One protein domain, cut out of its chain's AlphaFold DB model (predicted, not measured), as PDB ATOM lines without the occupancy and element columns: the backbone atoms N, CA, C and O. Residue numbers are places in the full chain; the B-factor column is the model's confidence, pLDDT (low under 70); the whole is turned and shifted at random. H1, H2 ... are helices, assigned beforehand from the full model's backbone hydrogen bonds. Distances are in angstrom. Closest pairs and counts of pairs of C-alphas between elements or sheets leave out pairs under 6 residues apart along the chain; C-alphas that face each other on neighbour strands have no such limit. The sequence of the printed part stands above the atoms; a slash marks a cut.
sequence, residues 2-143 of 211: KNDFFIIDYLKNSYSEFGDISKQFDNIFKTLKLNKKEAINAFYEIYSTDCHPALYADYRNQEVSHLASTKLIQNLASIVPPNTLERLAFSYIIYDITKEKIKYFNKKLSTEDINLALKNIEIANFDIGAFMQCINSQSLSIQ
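What this domain is: This is residues 2 to 143 of the 211 residues of an uncharacterized protein of Acinetobacter baumannii 21072 (UniProt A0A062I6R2). A long helical hairpin, H5 and H6, has H1 and H2 running nearly end to end along one side; H2, H5 and H6 form an up-and-down bundle, each running against the one before it. H3 crosses H5 on the side away from H6, and H4 crosses H3 near the first end of H5. The printed part has 142 residues with six named helices, H1 to H6 in order, and no named strand: all helix. It is compact, with a radius of gyration of the C-alphas of 16.0 A and spans of 51 by 37 by 22 A.

How they stand to each other: H1, residues 2 to 15, and H2, residues 20 to 31, touch only at the corner, the C-alphas of Ser 14 and Asp 20 being closest at 6.3 A. H3, residues 36 to 50, and H4, residues 66 to 79, touch about perpendicular at 84 degrees, closest at the C-alphas of Ala 42 and Ser 69, 4.5 A. The hub is H5, residues 84 to 103; with residues 86 to 93 alone it touches H3, closest at the C-alphas of Ala 89 and Phe 43, 5.4 A. H6, residues 111 to 141, touches H5 with residues 117 to 131 alone, opposite ways at a steep tilt of 35.2 degrees, only just steep; the C-alphas of Ser 91 and Ala 124 are closest, 4.9 A. Every O i to N i+4 pair is within hydrogen-bond range in H2, H5 and H6, against 9 of 10 in H1, 9 of 11 in H3 and 8 of 10 in H4.

Where its parts are: H1 begins at C-alpha 2 (65.760, -27.844, 89.631). H5 is 28.4 A long; H6, 44.7 A, ends at C-alpha 141 (23.246, -7.086, 100.787).

The domain as a whole: The C-alphas of Lys 107 and Gln 143 are farthest apart, 52.8 A. The printed part has no cut; H3 to H4 is a long link. Residues 2 to 4, 46 to 82, 103 to 109 and 137 to 143 have pLDDT under 70.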
ATOM      1  N   LYS A   2      66.690 -27.383  88.563       47.84
ATOM      2  CA  LYS A   2      65.760 -27.844  89.631       47.84
ATOM      3  C   LYS A   2      64.499 -26.971  89.766       47.84
ATOM      4  O   LYS A   2      63.418 -27.521  89.904       47.84
ATOM      5  N   ASN A   3      64.620 -25.644  89.653       54.84
ATOM      6  CA  ASN A   3      63.473 -24.722  89.756       54.84
ATOM      7  C   ASN A   3      62.461 -24.875  88.608       54.84
ATOM      8  O   ASN A   3      61.265 -24.735  88.835       54.84
ATOM      9  N   ASP A   4      62.920 -25.230  87.406       63.44
ATOM     10  CA  ASP A   4      62.053 -25.353  86.225       63.44
ATOM     11  C   ASP A   4      61.075 -26.532  86.358       63.44
ATOM     12  O   ASP A   4      59.938 -26.446  85.909       63.44
ATOM     13  N   PHE A   5      61.486 -27.613  87.032       70.88
ATOM     14  CA  PHE A   5      60.638 -28.786  87.256       70.88
ATOM     15  C   PHE A   5      59.474 -28.477  88.211       70.88
ATOM     16  O   PHE A   5      58.328 -28.782  87.897       70.88
ATOM     17  N   PHE A   6      59.751 -27.789  89.326       81.69
ATOM     18  CA  PHE A   6      58.713 -27.368  90.277       81.69
ATOM     19  C   PHE A   6      57.700 -26.410  89.647       81.69
ATOM     20  O   PHE A   6      56.502 -26.541  89.888       81.69
ATOM     21  N   ILE A   7      58.166 -25.461  88.829       83.19
ATOM     22  CA  ILE A   7      57.281 -24.509  88.150       83.19
ATOM     23  C   ILE A   7      56.394 -25.234  87.137       83.19
ATOM     24  O   ILE A   7      55.193 -24.985  87.088       83.19
ATOM     25  N   ILE A   8      56.948 -26.164  86.357       80.25
ATOM     26  CA  ILE A   8      56.169 -26.936  85.384       80.25
ATOM     27  C   ILE A   8      55.107 -27.796  86.080       80.25
ATOM     28  O   ILE A   8      53.963 -27.818  85.627       80.25
ATOM     29  N   ASP A   9      55.442 -28.464  87.185       83.56
ATOM     30  CA  ASP A   9      54.468 -29.249  87.952       83.56
ATOM     31  C   ASP A   9      53.381 -28.364  88.574       83.56
ATOM     32  O   ASP A   9      52.196 -28.699  88.513       83.56
ATOM     33  N   TYR A  10      53.751 -27.193  89.100       87.31
ATOM     34  CA  TYR A  10      52.790 -26.198  89.574       87.31
ATOM     35  C   TYR A  10      51.832 -25.749  88.462       87.31
ATOM     36  O   TYR A  10      50.617 -25.722  88.671       87.31
ATOM     37  N   LEU A  11      52.352 -25.442  87.269       86.62
ATOM     38  CA  LEU A  11      51.541 -25.048  86.118       86.62
ATOM     39  C   LEU A  11      50.608 -26.184  85.680       86.62
ATOM     40  O   LEU A  11      49.415 -25.953  85.494       86.62
ATOM     41  N   LYS A  12      51.107 -27.423  85.583       84.94
ATOM     42  CA  LYS A  12      50.283 -28.595  85.242       84.94
ATOM     43  C   LYS A  12      49.131 -28.783  86.220       84.94
ATOM     44  O   LYS A  12      48.002 -29.002  85.791       84.94
ATOM     45  N   ASN A  13      49.401 -28.665  87.517       86.50
ATOM     46  CA  ASN A  13      48.369 -28.784  88.541       86.50
ATOM     47  C   ASN A  13      47.357 -27.635  88.454       86.50
ATOM     48  O   ASN A  13      46.151 -27.890  88.445       86.50
ATOM     49  N   SER A  14      47.836 -26.395  88.311       89.19
ATOM     50  CA  SER A  14      47.001 -25.185  88.254       89.19
ATOM     51  C   SER A  14      46.045 -25.176  87.062       89.19
ATOM     52  O   SER A  14      44.900 -24.760  87.210       89.19
ATOM     53  N   TYR A  15      46.501 -25.667  85.906       88.56
ATOM     54  CA  TYR A  15      45.720 -25.730  84.668       88.56
ATOM     55  C   TYR A  15      44.995 -27.067  84.452       88.56
ATOM     56  O   TYR A  15      44.285 -27.238  83.460       88.56
ATOM     57  N   SER A  16      45.137 -28.034  85.361       86.44
ATOM     58  CA  SER A  16      44.405 -29.298  85.261       86.44
ATOM     59  C   SER A  16      42.893 -29.085  85.400       86.44
ATOM     60  O   SER A  16      42.424 -28.115  85.997       86.44
ATOM     61  N   GLU A  17      42.093 -30.020  84.884       82.31
ATOM     62  CA  GLU A  17      40.632 -29.992  85.068       82.31
ATOM     63  C   GLU A  17      40.223 -30.001  86.545       82.31
ATOM     64  O   GLU A  17      39.204 -29.411  86.907       82.31
ATOM     65  N   PHE A  18      41.060 -30.596  87.395       84.69
ATOM     66  CA  PHE A  18      40.881 -30.675  88.842       84.69
ATOM     67  C   PHE A  18      41.677 -29.610  89.613       84.69
ATOM     68  O   PHE A  18      41.724 -29.662  90.847       84.69
ATOM     69  N   GLY A  19      42.293 -28.660  88.906       86.25
ATOM     70  CA  GLY A  19      43.068 -27.570  89.484       86.25
ATOM     71  C   GLY A  19      42.187 -26.577  90.232       86.25
ATOM     72  O   GLY A  19      40.987 -26.453  89.963       86.25
ATOM     73  N   ASP A  20      42.779 -25.851  91.177       86.88
ATOM     74  CA  ASP A  20      42.037 -24.942  92.056       86.88
ATOM     75  C   ASP A  20      41.348 -23.812  91.286       86.88
ATOM     76  O   ASP A  20      40.238 -23.417  91.636       86.88
ATOM     77  N   ILE A  21      41.953 -23.322  90.202       90.38
ATOM     78  CA  ILE A  21      41.361 -22.276  89.355       90.38
ATOM     79  C   ILE A  21      40.151 -22.826  88.586       90.38
ATOM     80  O   ILE A  21      39.085 -22.211  88.594       90.38
ATOM     81  N   SER A  22      40.274 -24.021  87.994       90.69
ATOM     82  CA  SER A  22      39.162 -24.724  87.330       90.69
ATOM     83  C   SER A  22      37.977 -24.912  88.284       90.69
ATOM     84  O   SER A  22      36.848 -24.532  87.971       90.69
ATOM     85  N   LYS A  23      38.245 -25.403  89.502       91.19
ATOM     86  CA  LYS A  23      37.228 -25.579  90.551       91.19
ATOM     87  C   LYS A  23      36.574 -24.262  90.967       91.19
ATOM     88  O   LYS A  23      35.378 -24.242  91.249       91.19
ATOM     89  N   GLN A  24      37.332 -23.170  91.021       91.06
ATOM     90  CA  GLN A  24      36.790 -21.856  91.354       91.06
ATOM     91  C   GLN A  24      35.854 -21.323  90.263       91.06
ATOM     92  O   GLN A  24      34.763 -20.854  90.591       91.06
ATOM     93  N   PHE A  25      36.209 -21.463  88.982       90.94
ATOM     94  CA  PHE A  25      35.290 -21.146  87.883       90.94
ATOM     95  C   PHE A  25      34.029 -22.018  87.925       90.94
ATOM     96  O   PHE A  25      32.918 -21.500  87.806       90.94
ATOM     97  N   ASP A  26      34.174 -23.318  88.182       89.31
ATOM     98  CA  ASP A  26      33.033 -24.229  88.335       89.31
ATOM     99  C   ASP A  26      32.119 -23.814  89.487       89.31
ATOM    100  O   ASP A  26      30.891 -23.837  89.361       89.31
ATOM    101  N   ASN A  27      32.704 -23.375  90.601       88.69
ATOM    102  CA  ASN A  27      31.948 -22.859  91.726       88.69
ATOM    103  C   ASN A  27      31.196 -21.569  91.372       88.69
ATOM    104  O   ASN A  27      30.051 -21.409  91.793       88.69
ATOM    105  N   ILE A  28      31.786 -20.677  90.570       87.06
ATOM    106  CA  ILE A  28      31.094 -19.485  90.064       87.06
ATOM    107  C   ILE A  28      29.889 -19.893  89.213       87.06
ATOM    108  O   ILE A  28      28.772 -19.470  89.507       87.06
ATOM    109  N   PHE A  29      30.068 -20.760  88.211       84.12
ATOM    110  CA  PHE A  29      28.958 -21.197  87.355       84.12
ATOM    111  C   PHE A  29      27.851 -21.888  88.158       84.12
ATOM    112  O   PHE A  29      26.668 -21.617  87.944       84.12
ATOM    113  N   LYS A  30      28.224 -22.711  89.144       83.12
ATOM    114  CA  LYS A  30      27.278 -23.347  90.067       83.12
ATOM    115  C   LYS A  30      26.532 -22.325  90.926       83.12
ATOM    116  O   LYS A  30      25.315 -22.432  91.068       83.12
ATOM    117  N   THR A  31      27.233 -21.333  91.471       80.31
ATOM    118  CA  THR A  31      26.645 -20.264  92.297       80.31
ATOM    119  C   THR A  31      25.640 -19.441  91.494       80.31
ATOM    120  O   THR A  31      24.562 -19.117  91.986       80.31
ATOM    121  N   LEU A  32      25.955 -19.181  90.226       75.38
ATOM    122  CA  LEU A  32      25.086 -18.478  89.287       75.38
ATOM    123  C   LEU A  32      23.966 -19.363  88.706       75.38
ATOM    124  O   LEU A  32      23.143 -18.866  87.941       75.38
ATOM    125  N   LYS A  33      23.912 -20.657  89.065       76.88
ATOM    126  CA  LYS A  33      22.977 -21.659  88.523       76.88
ATOM    127  C   LYS A  33      23.000 -21.735  86.990       76.88
ATOM    128  O   LYS A  33      21.961 -21.868  86.350       76.88
ATOM    129  N   LEU A  34      24.192 -21.648  86.410       74.00
ATOM    130  CA  LEU A  34      24.396 -21.669  84.967       74.00
ATOM    131  C   LEU A  34      24.798 -23.054  84.475       74.00
ATOM    132  O   LEU A  34      25.552 -23.776  85.130       74.00
ATOM    133  N   ASN A  35      24.374 -23.383  83.256       79.25
ATOM    134  CA  ASN A  35      25.021 -24.441  82.504       79.25
ATOM    135  C   ASN A  35      26.423 -23.962  82.100       79.25
ATOM    136  O   ASN A  35      26.572 -22.992  81.356       79.25
ATOM    137  N   LYS A  36      27.456 -24.658  82.589       76.88
ATOM    138  CA  LYS A  36      28.864 -24.335  82.325       76.88
ATOM    139  C   LYS A  36      29.153 -24.193  80.829       76.88
ATOM    140  O   LYS A  36      29.782 -23.224  80.423       76.88
ATOM    141  N   LYS A  37      28.675 -25.130  80.004       75.75
ATOM    142  CA  LYS A  37      28.948 -25.141  78.560       75.75
ATOM    143  C   LYS A  37      28.329 -23.927  77.866       75.75
ATOM    144  O   LYS A  37      28.984 -23.292  77.051       75.75
ATOM    145  N   GLU A  38      27.097 -23.580  78.221       74.00
ATOM    146  CA  GLU A  38      26.406 -22.412  77.660       74.00
ATOM    147  C   GLU A  38      27.075 -21.097  78.079       74.00
ATOM    148  O   GLU A  38      27.271 -20.220  77.243       74.00
ATOM    149  N   ALA A  39      27.483 -20.975  79.347       75.44
ATOM    150  CA  ALA A  39      28.164 -19.783  79.851       75.44
ATOM    151  C   ALA A  39      29.531 -19.567  79.183       75.44
ATOM    152  O   ALA A  39      29.847 -18.452  78.772       75.44
ATOM    153  N   ILE A  40      30.313 -20.638  79.027       77.25
ATOM    154  CA  ILE A  40      31.603 -20.605  78.329       77.25
ATOM    155  C   ILE A  40      31.409 -20.177  76.878       77.25
ATOM    156  O   ILE A  40      32.080 -19.258  76.413       77.25
ATOM    157  N   ASN A  41      30.466 -20.803  76.178       73.00
ATOM    158  CA  ASN A  41      30.173 -20.466  74.792       73.00
ATOM    159  C   ASN A  41      29.773 -18.996  74.641       73.00
ATOM    160  O   ASN A  41      30.269 -18.320  73.746       73.00
ATOM    161  N   ALA A  42      28.944 -18.482  75.552       73.94
ATOM    162  CA  ALA A  42      28.555 -17.080  75.551       73.94
ATOM    163  C   ALA A  42      29.734 -16.137  75.850       73.94
ATOM    164  O   ALA A  42      29.825 -15.066  75.252       73.94
ATOM    165  N   PHE A  43      30.656 -16.524  76.740       78.62
ATOM    166  CA  PHE A  43      31.879 -15.757  76.987       78.62
ATOM    167  C   PHE A  43      32.750 -15.668  75.741       78.62
ATOM    168  O   PHE A  43      33.170 -14.573  75.371       78.62
ATOM    169  N   TYR A  44      32.986 -16.798  75.076       72.25
ATOM    170  CA  TYR A  44      33.730 -16.817  73.825       72.25
ATOM    171  C   TYR A  44      33.023 -15.987  72.757       72.25
ATOM    172  O   TYR A  44      33.638 -15.109  72.167       72.25
ATOM    173  N   GLU A  45      31.733 -16.186  72.535       70.31
ATOM    174  CA  GLU A  45      31.005 -15.488  71.479       70.31
ATOM    175  C   GLU A  45      31.030 -13.959  71.623       70.31
ATOM    176  O   GLU A  45      31.282 -13.257  70.644       70.31
ATOM    177  N   ILE A  46      30.812 -13.450  72.838       67.88
ATOM    178  CA  ILE A  46      30.682 -12.007  73.083       67.88
ATOM    179  C   ILE A  46      32.039 -11.336  73.297       67.88
ATOM    180  O   ILE A  46      32.257 -10.225  72.828       67.88
ATOM    181  N   TYR A  47      32.961 -11.982  74.013       66.31
ATOM    182  CA  TYR A  47      34.188 -11.320  74.467       66.31
ATOM    183  C   TYR A  47      35.444 -11.737  73.693       66.31
ATOM    184  O   TYR A  47      36.454 -11.034  73.763       66.31
ATOM    185  N   SER A  48      35.418 -12.831  72.918       62.22
ATOM    186  CA  SER A  48      36.578 -13.202  72.083       62.22
ATOM    187  C   SER A  48      36.729 -12.310  70.844       62.22
ATOM    188  O   SER A  48      37.845 -12.032  70.404       62.22
ATOM    189  N   THR A  49      35.618 -11.819  70.296       53.25
ATOM    190  CA  THR A  49      35.562 -11.025  69.060       53.25
ATOM    191  C   THR A  49      35.791  -9.536  69.309       53.25
ATOM    192  O   THR A  49      36.519  -8.904  68.541       53.25
ATOM    193  N   ASP A  50      35.247  -8.992  70.399       48.12
ATOM    194  CA  ASP A  50      35.260  -7.550  70.672       48.12
ATOM    195  C   ASP A  50      36.484  -7.069  71.467       48.12
ATOM    196  O   ASP A  50      36.924  -5.929  71.291       48.12
ATOM    197  N   CYS A  51      37.070  -7.912  72.326       43.84
ATOM    198  CA  CYS A  51      38.116  -7.462  73.248       43.84
ATOM    199  C   CYS A  51      39.543  -7.693  72.718       43.84
ATOM    200  O   CYS A  51      40.379  -6.810  72.891       43.84
ATOM    201  N   HIS A  52      39.855  -8.825  72.057       48.69
ATOM    202  CA  HIS A  52      41.236  -9.134  71.616       48.69
ATOM    203  C   HIS A  52      41.351 -10.081  70.394       48.69
ATOM    204  O   HIS A  52      41.874 -11.188  70.526       48.69
ATOM    205  N   PRO A  53      41.000  -9.641  69.169       48.91
ATOM    206  CA  PRO A  53      40.875 -10.494  67.974       48.91
ATOM    207  C   PRO A  53      42.095 -11.373  67.638       48.91
ATOM    208  O   PRO A  53      41.950 -12.470  67.103       48.91
ATOM    209  N   ALA A  54      43.307 -10.899  67.953       49.59
ATOM    210  CA  ALA A  54      44.566 -11.569  67.623       49.59
ATOM    211  C   ALA A  54      44.824 -12.862  68.423       49.59
ATOM    212  O   ALA A  54      45.612 -13.693  67.985       49.59
ATOM    213  N   LEU A  55      44.173 -13.047  69.577       47.53
ATOM    214  CA  LEU A  55      44.322 -14.252  70.405       47.53
ATOM    215  C   LEU A  55      43.363 -15.388  69.996       47.53
ATOM    216  O   LEU A  55      43.492 -16.492  70.518       47.53
ATOM    217  N   TYR A  56      42.423 -15.133  69.075       51.12
ATOM    218  CA  TYR A  56      41.209 -15.949  68.906       51.12
ATOM    219  C   TYR A  56      40.942 -16.477  67.496       51.12
ATOM    220  O   TYR A  56      39.890 -17.072  67.261       51.12
ATOM    221  N   ALA A  57      41.867 -16.303  66.549       47.94
ATOM    222  CA  ALA A  57      41.681 -16.791  65.179       47.94
ATOM    223  C   ALA A  57      41.416 -18.316  65.102       47.94
ATOM    224  O   ALA A  57      40.685 -18.750  64.215       47.94
ATOM    225  N   ASP A  58      41.915 -19.098  66.067       45.72
ATOM    226  CA  ASP A  58      41.868 -20.568  66.047       45.72
ATOM    227  C   ASP A  58      40.585 -21.191  66.646       45.72
ATOM    228  O   ASP A  58      40.291 -22.355  66.383       45.72
ATOM    229  N   TYR A  59      39.783 -20.449  67.425       47.06
ATOM    230  CA  TYR A  59      38.616 -20.997  68.155       47.06
ATOM    231  C   TYR A  59      37.275 -20.863  67.405       47.06
ATOM    232  O   TYR A  59      36.226 -21.265  67.909       47.06
ATOM    233  N   ARG A  60      37.291 -20.317  66.181       47.28
ATOM    234  CA  ARG A  60      36.115 -19.861  65.409       47.28
ATOM    235  C   ARG A  60      35.191 -20.976  64.861       47.28
ATOM    236  O   ARG A  60      34.286 -20.679  64.092       47.28
ATOM    237  N   ASN A  61      35.393 -22.238  65.243       46.34
ATOM    238  CA  ASN A  61      34.740 -23.398  64.613       46.34
ATOM    239  C   ASN A  61      33.619 -24.055  65.443       46.34
ATOM    240  O   ASN A  61      33.185 -25.153  65.101       46.34
ATOM    241  N   GLN A  62      33.143 -23.435  66.526       48.12
ATOM    242  CA  GLN A  62      32.002 -23.957  67.291       48.12
ATOM    243  C   GLN A  62      30.762 -23.092  67.043       48.12
ATOM    244  O   GLN A  62      30.676 -21.968  67.529       48.12
ATOM    245  N   GLU A  63      29.807 -23.611  66.267       41.25
ATOM    246  CA  GLU A  63      28.510 -22.969  66.036       41.25
ATOM    247  C   GLU A  63      27.683 -22.960  67.331       41.25
ATOM    248  O   GLU A  63      27.284 -24.006  67.848       41.25
ATOM    249  N   VAL A  64      27.411 -21.769  67.863       49.41
ATOM    250  CA  VAL A  64      26.490 -21.548  68.983       49.41
ATOM    251  C   VAL A  64      25.517 -20.441  68.580       49.41
ATOM    252  O   VAL A  64      25.866 -19.532  67.834       49.41
ATOM    253  N   SER A  65      24.259 -20.543  69.010       49.38
ATOM    254  CA  SER A  65      23.215 -19.575  68.657       49.38
ATOM    255  C   SER A  65      23.397 -18.238  69.392       49.38
ATOM    256  O   SER A  65      23.091 -18.125  70.582       49.38
ATOM    257  N   HIS A  66      23.794 -17.204  68.647       53.28
ATOM    258  CA  HIS A  66      24.110 -15.856  69.139       53.28
ATOM    259  C   HIS A  66      23.029 -15.181  69.984       53.28
ATOM    260  O   HIS A  66      23.316 -14.412  70.906       53.28
ATOM    261  N   LEU A  67      21.754 -15.459  69.711       49.69
ATOM    262  CA  LEU A  67      20.653 -14.798  70.410       49.69
ATOM    263  C   LEU A  67      20.506 -15.273  71.869       49.69
ATOM    264  O   LEU A  67      20.077 -14.501  72.731       49.69
ATOM    265  N   ALA A  68      20.847 -16.533  72.153       54.09
ATOM    266  CA  ALA A  68      20.755 -17.111  73.493       54.09
ATOM    267  C   ALA A  68      21.892 -16.609  74.400       54.09
ATOM    268  O   ALA A  68      21.644 -16.223  75.545       54.09
ATOM    269  N   SER A  69      23.107 -16.519  73.853       61.53
ATOM    270  CA  SER A  69      24.302 -16.012  74.535       61.53
ATOM    271  C   SER A  69      24.137 -14.568  75.006       61.53
ATOM    272  O   SER A  69      24.410 -14.256  76.167       61.53
ATOM    273  N   THR A  70      23.599 -13.686  74.157       61.06
ATOM    274  CA  THR A  70      23.400 -12.270  74.510       61.06
ATOM    275  C   THR A  70      22.436 -12.095  75.683       61.06
ATOM    276  O   THR A  70      22.719 -11.323  76.597       61.06
ATOM    277  N   LYS A  71      21.318 -12.834  75.709       64.00
ATOM    278  CA  LYS A  71      20.354 -12.764  76.822       64.00
ATOM    279  C   LYS A  71      20.948 -13.299  78.125       64.00
ATOM    280  O   LYS A  71      20.743 -12.695  79.176       64.00
ATOM    281  N   LEU A  72      21.696 -14.401  78.059       66.31
ATOM    282  CA  LEU A  72      22.385 -14.976  79.216       66.31
ATOM    283  C   LEU A  72      23.348 -13.958  79.843       66.31
ATOM    284  O   LEU A  72      23.290 -13.702  81.044       66.31
ATOM    285  N   ILE A  73      24.177 -13.321  79.018       68.88
ATOM    286  CA  ILE A  73      25.181 -12.353  79.466       68.88
ATOM    287  C   ILE A  73      24.546 -11.051  79.953       68.88
ATOM    288  O   ILE A  73      24.980 -10.521  80.970       68.88
ATOM    289  N   GLN A  74      23.479 -10.563  79.315       67.94
ATOM    290  CA  GLN A  74      22.723  -9.404  79.808       67.94
ATOM    291  C   GLN A  74      22.113  -9.660  81.190       67.94
ATOM    292  O   GLN A  74      22.221  -8.812  82.078       67.94
ATOM    293  N   ASN A  75      21.530 -10.842  81.398       67.00
ATOM    294  CA  ASN A  75      20.972 -11.219  82.693       67.00
ATOM    295  C   ASN A  75      22.069 -11.266  83.767       67.00
ATOM    296  O   ASN A  75      21.899 -10.720  84.856       67.00
ATOM    297  N   LEU A  76      23.233 -11.830  83.444       67.12
ATOM    298  CA  LEU A  76      24.372 -11.895  84.361       67.12
ATOM    299  C   LEU A  76      25.009 -10.525  84.624       67.12
ATOM    300  O   LEU A  76      25.396 -10.228  85.749       67.12
ATOM    301  N   ALA A  77      25.084  -9.656  83.620       67.62
ATOM    302  CA  ALA A  77      25.617  -8.310  83.778       67.62
ATOM    303  C   ALA A  77      24.707  -7.424  84.642       67.62
ATOM    304  O   ALA A  77      25.185  -6.455  85.223       67.62
ATOM    305  N   SER A  78      23.415  -7.753  84.752       67.19
ATOM    306  CA  SER A  78      22.482  -7.008  85.606       67.19
ATOM    307  C   SER A  78      22.653  -7.301  87.099       67.19
ATOM    308  O   SER A  78      22.291  -6.468  87.928       67.19
ATOM    309  N   ILE A  79      23.230  -8.458  87.443       68.38
ATOM    310  CA  ILE A  79      23.437  -8.868  88.833       68.38
ATOM    311  C   ILE A  79      24.822  -8.516  89.361       68.38
ATOM    312  O   ILE A  79      24.991  -8.531  90.564       68.38
ATOM    313  N   VAL A  80      25.811  -8.165  88.538       67.12
ATOM    314  CA  VAL A  80      27.155  -7.781  89.017       67.12
ATOM    315  C   VAL A  80      27.495  -6.337  88.646       67.12
ATOM    316  O   VAL A  80      26.902  -5.788  87.718       67.12
ATOM    317  N   PRO A  81      28.446  -5.679  89.337       68.75
ATOM    318  CA  PRO A  81      28.858  -4.331  88.965       68.75
ATOM    319  C   PRO A  81      29.365  -4.262  87.514       68.75
ATOM    320  O   PRO A  81      29.906  -5.254  87.007       68.75
ATOM    321  N   PRO A  82      29.277  -3.092  86.855       66.88
ATOM    322  CA  PRO A  82      29.742  -2.920  85.481       66.88
ATOM    323  C   PRO A  82      31.163  -3.454  85.266       66.88
ATOM    324  O   PRO A  82      32.035  -3.272  86.116       66.88
ATOM    325  N   ASN A  83      31.396  -4.091  84.117       70.00
ATOM    326  CA  ASN A  83      32.670  -4.696  83.699       70.00
ATOM    327  C   ASN A  83      33.139  -5.899  84.544       70.00
ATOM    328  O   ASN A  83      34.131  -6.530  84.196       70.00
ATOM    329  N   THR A  84      32.451  -6.261  85.631       72.12
ATOM    330  CA  THR A  84      32.837  -7.409  86.476       72.12
ATOM    331  C   THR A  84      32.689  -8.725  85.719       72.12
ATOM    332  O   THR A  84      33.577  -9.571  85.761       72.12
ATOM    333  N   LEU A  85      31.592  -8.873  84.969       76.19
ATOM    334  CA  LEU A  85      31.357 -10.046  84.128       76.19
ATOM    335  C   LEU A  85      32.329 -10.117  82.945       76.19
ATOM    336  O   LEU A  85      32.829 -11.190  82.643       76.19
ATOM    337  N   GLU A  86      32.619  -8.980  82.311       75.62
ATOM    338  CA  GLU A  86      33.582  -8.885  81.205       75.62
ATOM    339  C   GLU A  86      34.989  -9.291  81.658       75.62
ATOM    340  O   GLU A  86      35.651 -10.085  80.995       75.62
ATOM    341  N   ARG A  87      35.423  -8.816  82.833       79.69
ATOM    342  CA  ARG A  87      36.698  -9.222  83.433       79.69
ATOM    343  C   ARG A  87      36.734 -10.709  83.750       79.69
ATOM    344  O   ARG A  87      37.701 -11.377  83.401       79.69
ATOM    345  N   LEU A  88      35.672 -11.242  84.359       84.56
ATOM    346  CA  LEU A  88      35.582 -12.673  84.629       84.56
ATOM    347  C   LEU A  88      35.658 -13.480  83.327       84.56
ATOM    348  O   LEU A  88      36.435 -14.430  83.251       84.56
ATOM    349  N   ALA A  89      34.898 -13.085  82.305       83.06
ATOM    350  CA  ALA A  89      34.904 -13.735  81.002       83.06
ATOM    351  C   ALA A  89      36.301 -13.711  80.378       83.06
ATOM    352  O   ALA A  89      36.818 -14.756  79.997       83.06
ATOM    353  N   PHE A  90      36.962 -12.553  80.364       82.12
ATOM    354  CA  PHE A  90      38.336 -12.431  79.886       82.12
ATOM    355  C   PHE A  90      39.291 -13.361  80.642       82.12
ATOM    356  O   PHE A  90      40.032 -14.121  80.019       82.12
ATOM    357  N   SER A  91      39.237 -13.350  81.976       85.81
ATOM    358  CA  SER A  91      40.087 -14.183  82.830       85.81
ATOM    359  C   SER A  91      39.881 -15.684  82.585       85.81
ATOM    360  O   SER A  91      40.850 -16.442  82.525       85.81
ATOM    361  N   TYR A  92      38.629 -16.105  82.370       88.06
ATOM    362  CA  TYR A  92      38.287 -17.477  82.016       88.06
ATOM    363  C   TYR A  92      38.901 -17.848  80.670       88.06
ATOM    364  O   TYR A  92      39.544 -18.887  80.539       88.06
ATOM    365  N   ILE A  93      38.728 -16.987  79.672       81.31
ATOM    366  CA  ILE A  93      39.146 -17.300  78.316       81.31
ATOM    367  C   ILE A  93      40.678 -17.387  78.211       81.31
ATOM    368  O   ILE A  93      41.202 -18.335  77.624       81.31
ATOM    369  N   ILE A  94      41.427 -16.453  78.815       82.12
ATOM    370  CA  ILE A  94      42.897 -16.546  78.822       82.12
ATOM    371  C   ILE A  94      43.373 -17.787  79.583       82.12
ATOM    372  O   ILE A  94      44.365 -18.405  79.186       82.12
ATOM    373  N   TYR A  95      42.671 -18.171  80.654       87.94
ATOM    374  CA  TYR A  95      42.968 -19.379  81.410       87.94
ATOM    375  C   TYR A  95      42.764 -20.623  80.541       87.94
ATOM    376  O   TYR A  95      43.662 -21.458  80.466       87.94
ATOM    377  N   ASP A  96      41.638 -20.712  79.836       84.31
ATOM    378  CA  ASP A  96      41.275 -21.847  78.986       84.31
ATOM    379  C   ASP A  96      42.214 -21.985  77.772       84.31
ATOM    380  O   ASP A  96      42.741 -23.065  77.513       84.31
ATOM    381  N   ILE A  97      42.569 -20.876  77.111       78.94
ATOM    382  CA  ILE A  97      43.598 -20.880  76.054       78.94
ATOM    383  C   ILE A  97      44.942 -21.370  76.595       78.94
ATOM    384  O   ILE A  97      45.634 -22.162  75.952       78.94
ATOM    385  N   THR A  98      45.349 -20.880  77.769       82.00
ATOM    386  CA  THR A  98      46.639 -21.261  78.360       82.00
ATOM    387  C   THR A  98      46.639 -22.728  78.775       82.00
ATOM    388  O   THR A  98      47.629 -23.425  78.558       82.00
ATOM    389  N   LYS A  99      45.513 -23.218  79.300       83.94
ATOM    390  CA  LYS A  99      45.293 -24.627  79.616       83.94
ATOM    391  C   LYS A  99      45.467 -25.507  78.384       83.94
ATOM    392  O   LYS A  99      46.232 -26.468  78.439       83.94
ATOM    393  N   GLU A 100      44.793 -25.175  77.285       77.31
ATOM    394  CA  GLU A 100      44.899 -25.950  76.047       77.31
ATOM    395  C   GLU A 100      46.325 -25.920  75.502       77.31
ATOM    396  O   GLU A 100      46.860 -26.970  75.157       77.31
ATOM    397  N   LYS A 101      47.004 -24.766  75.540       74.00
ATOM    398  CA  LYS A 101      48.432 -24.694  75.203       74.00
ATOM    399  C   LYS A 101      49.250 -25.674  76.050       74.00
ATOM    400  O   LYS A 101      49.942 -26.512  75.479       74.00
ATOM    401  N   ILE A 102      49.118 -25.633  77.381       73.81
ATOM    402  CA  ILE A 102      49.835 -26.505  78.336       73.81
ATOM    403  C   ILE A 102      49.549 -27.997  78.106       73.81
ATOM    404  O   ILE A 102      50.473 -28.806  78.197       73.81
ATOM    405  N   LYS A 103      48.313 -28.376  77.758       68.75
ATOM    406  CA  LYS A 103      47.893 -29.773  77.530       68.75
ATOM    407  C   LYS A 103      48.678 -30.474  76.414       68.75
ATOM    408  O   LYS A 103      48.943 -31.669  76.522       68.75
ATOM    409  N   TYR A 104      49.080 -29.744  75.372       58.44
ATOM    410  CA  TYR A 104      49.837 -30.292  74.237       58.44
ATOM    411  C   TYR A 104      51.363 -30.122  74.367       58.44
ATOM    412  O   TYR A 104      52.110 -30.532  73.472       58.44
ATOM    413  N   PHE A 105      51.869 -29.571  75.476       57.38
ATOM    414  CA  PHE A 105      53.310 -29.414  75.689       57.38
ATOM    415  C   PHE A 105      53.978 -30.722  76.156       57.38
ATOM    416  O   PHE A 105      54.297 -30.915  77.324       57.38
ATOM    417  N   ASN A 106      54.288 -31.593  75.189       53.16
ATOM    418  CA  ASN A 106      55.371 -32.588  75.300       53.16
ATOM    419  C   ASN A 106      56.757 -31.993  74.944       53.16
ATOM    420  O   ASN A 106      57.768 -32.693  74.992       53.16
ATOM    421  N   LYS A 107      56.826 -30.706  74.569       56.12
ATOM    422  CA  LYS A 107      58.067 -29.971  74.260       56.12
ATOM    423  C   LYS A 107      58.465 -29.054  75.421       56.12
ATOM    424  O   LYS A 107      57.608 -28.583  76.159       56.12
ATOM    425  N   LYS A 108      59.771 -28.789  75.558       65.88
ATOM    426  CA  LYS A 108      60.337 -27.804  76.500       65.88
ATOM    427  C   LYS A 108      59.609 -26.461  76.335       65.88
ATOM    428  O   LYS A 108      59.722 -25.853  75.275       65.88
ATOM    429  N   LEU A 109      58.881 -26.033  77.367       69.94
ATOM    430  CA  LEU A 109      58.324 -24.682  77.456       69.94
ATOM    431  C   LEU A 109      59.464 -23.659  77.424       69.94
ATOM    432  O   LEU A 109      60.506 -23.881  78.053       69.94
ATOM    433  N   SER A 110      59.269 -22.557  76.701       78.94
ATOM    434  CA  SER A 110      60.171 -21.410  76.799       78.94
ATOM    435  C   SER A 110      59.973 -20.688  78.135       78.94
ATOM    436  O   SER A 110      58.946 -20.844  78.805       78.94
ATOM    437  N   THR A 111      60.953 -19.881  78.534       81.25
ATOM    438  CA  THR A 111      60.828 -19.021  79.719       81.25
ATOM    439  C   THR A 111      59.672 -18.030  79.547       81.25
ATOM    440  O   THR A 111      58.956 -17.738  80.502       81.25
ATOM    441  N   GLU A 112      59.448 -17.548  78.324       79.88
ATOM    442  CA  GLU A 112      58.341 -16.664  77.973       79.88
ATOM    443  C   GLU A 112      56.978 -17.337  78.183       79.88
ATOM    444  O   GLU A 112      56.092 -16.730  78.787       79.88
ATOM    445  N   ASP A 113      56.821 -18.595  77.757       79.12
ATOM    446  CA  ASP A 113      55.575 -19.352  77.943       79.12
ATOM    447  C   ASP A 113      55.268 -19.572  79.428       79.12
ATOM    448  O   ASP A 113      54.129 -19.404  79.868       79.12
ATOM    449  N   ILE A 114      56.295 -19.914  80.216       82.94
ATOM    450  CA  ILE A 114      56.180 -20.097  81.668       82.94
ATOM    451  C   ILE A 114      55.732 -18.792  82.335       82.94
ATOM    452  O   ILE A 114      54.779 -18.792  83.115       82.94
ATOM    453  N   ASN A 115      56.382 -17.674  82.006       83.94
ATOM    454  CA  ASN A 115      56.053 -16.368  82.576       83.94
ATOM    455  C   ASN A 115      54.640 -15.914  82.194       83.94
ATOM    456  O   ASN A 115      53.914 -15.376  83.031       83.94
ATOM    457  N   LEU A 116      54.227 -16.154  80.947       83.00
ATOM    458  CA  LEU A 116      52.871 -15.859  80.498       83.00
ATOM    459  C   LEU A 116      51.836 -16.696  81.262       83.00
ATOM    460  O   LEU A 116      50.824 -16.155  81.704       83.00
ATOM    461  N   ALA A 117      52.095 -17.990  81.459       84.44
ATOM    462  CA  ALA A 117      51.196 -18.869  82.197       84.44
ATOM    463  C   ALA A 117      51.060 -18.456  83.671       84.44
ATOM    464  O   ALA A 117      49.951 -18.369  84.191       84.44
ATOM    465  N   LEU A 118      52.166 -18.115  84.335       86.06
ATOM    466  CA  LEU A 118      52.131 -17.594  85.705       86.06
ATOM    467  C   LEU A 118      51.323 -16.293  85.799       86.06
ATOM    468  O   LEU A 118      50.456 -16.163  86.662       86.06
ATOM    469  N   LYS A 119      51.526 -15.364  84.859       85.81
ATOM    470  CA  LYS A 119      50.756 -14.116  84.800       85.81
ATOM    471  C   LYS A 119      49.259 -14.366  84.597       85.81
ATOM    472  O   LYS A 119      48.428 -13.702  85.211       85.81
ATOM    473  N   ASN A 120      48.898 -15.332  83.758       84.88
ATOM    474  CA  ASN A 120      47.498 -15.669  83.515       84.88
ATOM    475  C   ASN A 120      46.840 -16.319  84.746       84.88
ATOM    476  O   ASN A 120      45.659 -16.074  84.989       84.88
ATOM    477  N   ILE A 121      47.592 -17.071  85.560       86.69
ATOM    478  CA  ILE A 121      47.136 -17.550  86.876       86.69
ATOM    479  C   ILE A 121      46.831 -16.376  87.816       86.69
ATOM    480  O   ILE A 121      45.787 -16.371  88.468       86.69
ATOM    481  N   GLU A 122      47.717 -15.382  87.893       84.31
ATOM    482  CA  GLU A 122      47.511 -14.199  88.740       84.31
ATOM    483  C   GLU A 122      46.258 -13.420  88.333       84.31
ATOM    484  O   GLU A 122      45.442 -13.078  89.191       84.31
ATOM    485  N   ILE A 123      46.069 -13.198  87.026       84.00
ATOM    486  CA  ILE A 123      44.874 -12.536  86.486       84.00
ATOM    487  C   ILE A 123      43.614 -13.328  86.854       84.00
ATOM    488  O   ILE A 123      42.669 -12.750  87.392       84.00
ATOM    489  N   ALA A 124      43.614 -14.647  86.627       86.44
ATOM    490  CA  ALA A 124      42.474 -15.503  86.944       86.44
ATOM    491  C   ALA A 124      42.115 -15.454  88.434       86.44
ATOM    492  O   ALA A 124      40.968 -15.178  88.774       86.44
ATOM    493  N   ASN A 125      43.084 -15.647  89.332       86.31
ATOM    494  CA  ASN A 125      42.835 -15.600  90.774       86.31
ATOM    495  C   ASN A 125      42.319 -14.228  91.234       86.31
ATOM    496  O   ASN A 125      41.406 -14.164  92.060       86.31
ATOM    497  N   PHE A 126      42.869 -13.135  90.695       86.44
ATOM    498  CA  PHE A 126      42.407 -11.788  91.021       86.44
ATOM    499  C   PHE A 126      40.945 -11.579  90.602       86.44
ATOM    500  O   PHE A 126      40.121 -11.152  91.416       86.44
ATOM    501  N   ASP A 127      40.611 -11.880  89.345       85.75
ATOM    502  CA  ASP A 127      39.278 -11.624  88.793       85.75
ATOM    503  C   ASP A 127      38.218 -12.561  89.391       85.75
ATOM    504  O   ASP A 127      37.112 -12.112  89.703       85.75
ATOM    505  N   ILE A 128      38.567 -13.826  89.653       88.12
ATOM    506  CA  ILE A 128      37.728 -14.762  90.414       88.12
ATOM    507  C   ILE A 128      37.460 -14.217  91.816       88.12
ATOM    508  O   ILE A 128      36.304 -14.164  92.239       88.12
ATOM    509  N   GLY A 129      38.502 -13.799  92.541       81.38
ATOM    510  CA  GLY A 129      38.369 -13.276  93.899       81.38
ATOM    511  C   GLY A 129      37.459 -12.049  93.955       81.38
ATOM    512  O   GLY A 129      36.542 -11.992  94.779       81.38
ATOM    513  N   ALA A 130      37.651 -11.108  93.028       80.69
ATOM    514  CA  ALA A 130      36.802  -9.929  92.893       80.69
ATOM    515  C   ALA A 130      35.344 -10.304  92.581       80.69
ATOM    516  O   ALA A 130      34.422  -9.796  93.224       80.69
ATOM    517  N   PHE A 131      35.119 -11.234  91.648       84.88
ATOM    518  CA  PHE A 131      33.779 -11.695  91.292       84.88
ATOM    519  C   PHE A 131      33.077 -12.379  92.474       84.88
ATOM    520  O   PHE A 131      31.935 -12.053  92.799       84.88
ATOM    521  N   MET A 132      33.777 -13.286  93.160       83.44
ATOM    522  CA  MET A 132      33.272 -13.989  94.340       83.44
ATOM    523  C   MET A 132      32.944 -13.019  95.478       83.44
ATOM    524  O   MET A 132      31.919 -13.170  96.143       83.44
ATOM    525  N   GLN A 133      33.762 -11.985  95.683       81.81
ATOM    526  CA  GLN A 133      33.459 -10.925  96.639       81.81
ATOM    527  C   GLN A 133      32.187 -10.165  96.244       81.81
ATOM    528  O   GLN A 133      31.365  -9.883  97.115       81.81
ATOM    529  N   CYS A 134      31.975  -9.865  94.960       77.88
ATOM    530  CA  CYS A 134      30.754  -9.203  94.494       77.88
ATOM    531  C   CYS A 134      29.504 -10.046  94.771       77.88
ATOM    532  O   CYS A 134      28.574  -9.556  95.406       77.88
ATOM    533  N   ILE A 135      29.491 -11.318  94.379       76.44
ATOM    534  CA  ILE A 135      28.300 -12.164  94.549       76.44
ATOM    535  C   ILE A 135      28.038 -12.527  96.024       76.44
ATOM    536  O   ILE A 135      26.885 -12.588  96.450       76.44
ATOM    537  N   ASN A 136      29.084 -12.684  96.845       73.12
ATOM    538  CA  ASN A 136      28.936 -12.951  98.283       73.12
ATOM    539  C   ASN A 136      28.584 -11.685  99.079       73.12
ATOM    540  O   ASN A 136      27.818 -11.743 100.038       73.12
ATOM    541  N   SER A 137      29.100 -10.516  98.689       62.44
ATOM    542  CA  SER A 137      28.677  -9.243  99.290       62.44
ATOM    543  C   SER A 137      27.243  -8.879  98.909       62.44
ATOM    544  O   SER A 137      26.568  -8.220  99.697       62.44
ATOM    545  N   GLN A 138      26.752  -9.366  97.766       54.06
ATOM    546  CA  GLN A 138      25.347  -9.263  97.384       54.06
ATOM    547  C   GLN A 138      24.433 -10.221  98.148       54.06
ATOM    548  O   GLN A 138      23.327  -9.835  98.526       54.06
ATOM    549  N   SER A 139      24.896 -11.437  98.463       46.88
ATOM    550  CA  SER A 139      24.157 -12.323  99.377       46.88
ATOM    551  C   SER A 139      24.046 -11.708 100.780       46.88
ATOM    552  O   SER A 139      22.999 -11.801 101.419       46.88
ATOM    553  N   LEU A 140      25.073 -10.961 101.203       38.75
ATOM    554  CA  LEU A 140      25.048 -10.124 102.404       38.75
ATOM    555  C   LEU A 140      24.208  -8.845 102.232       38.75
ATOM    556  O   LEU A 140      23.689  -8.333 103.220       38.75
ATOM    557  N   SER A 141      24.037  -8.305 101.018       40.84
ATOM    558  CA  SER A 141      23.246  -7.086 100.787       40.84
ATOM    559  C   SER A 141      21.742  -7.327 100.697       40.84
ATOM    560  O   SER A 141      20.985  -6.399 100.957       40.84
ATOM    561  N   ILE A 142      21.297  -8.562 100.445       42.38
ATOM    562  CA  ILE A 142      19.894  -8.962 100.668       42.38
ATOM    563  C   ILE A 142      19.542  -8.878 102.173       42.38
ATOM    564  O   ILE A 142      18.381  -8.690 102.522       42.38
ATOM    565  N   GLN A 143      20.546  -8.900 103.065       36.81
ATOM    566  CA  GLN A 143      20.395  -8.592 104.495       36.81
ATOM    567  C   GLN A 143      20.714  -7.126 104.870       36.81
ATOM    568  O   GLN A 143      20.397  -6.713 105.980       36.81
TER     569      GLN A 143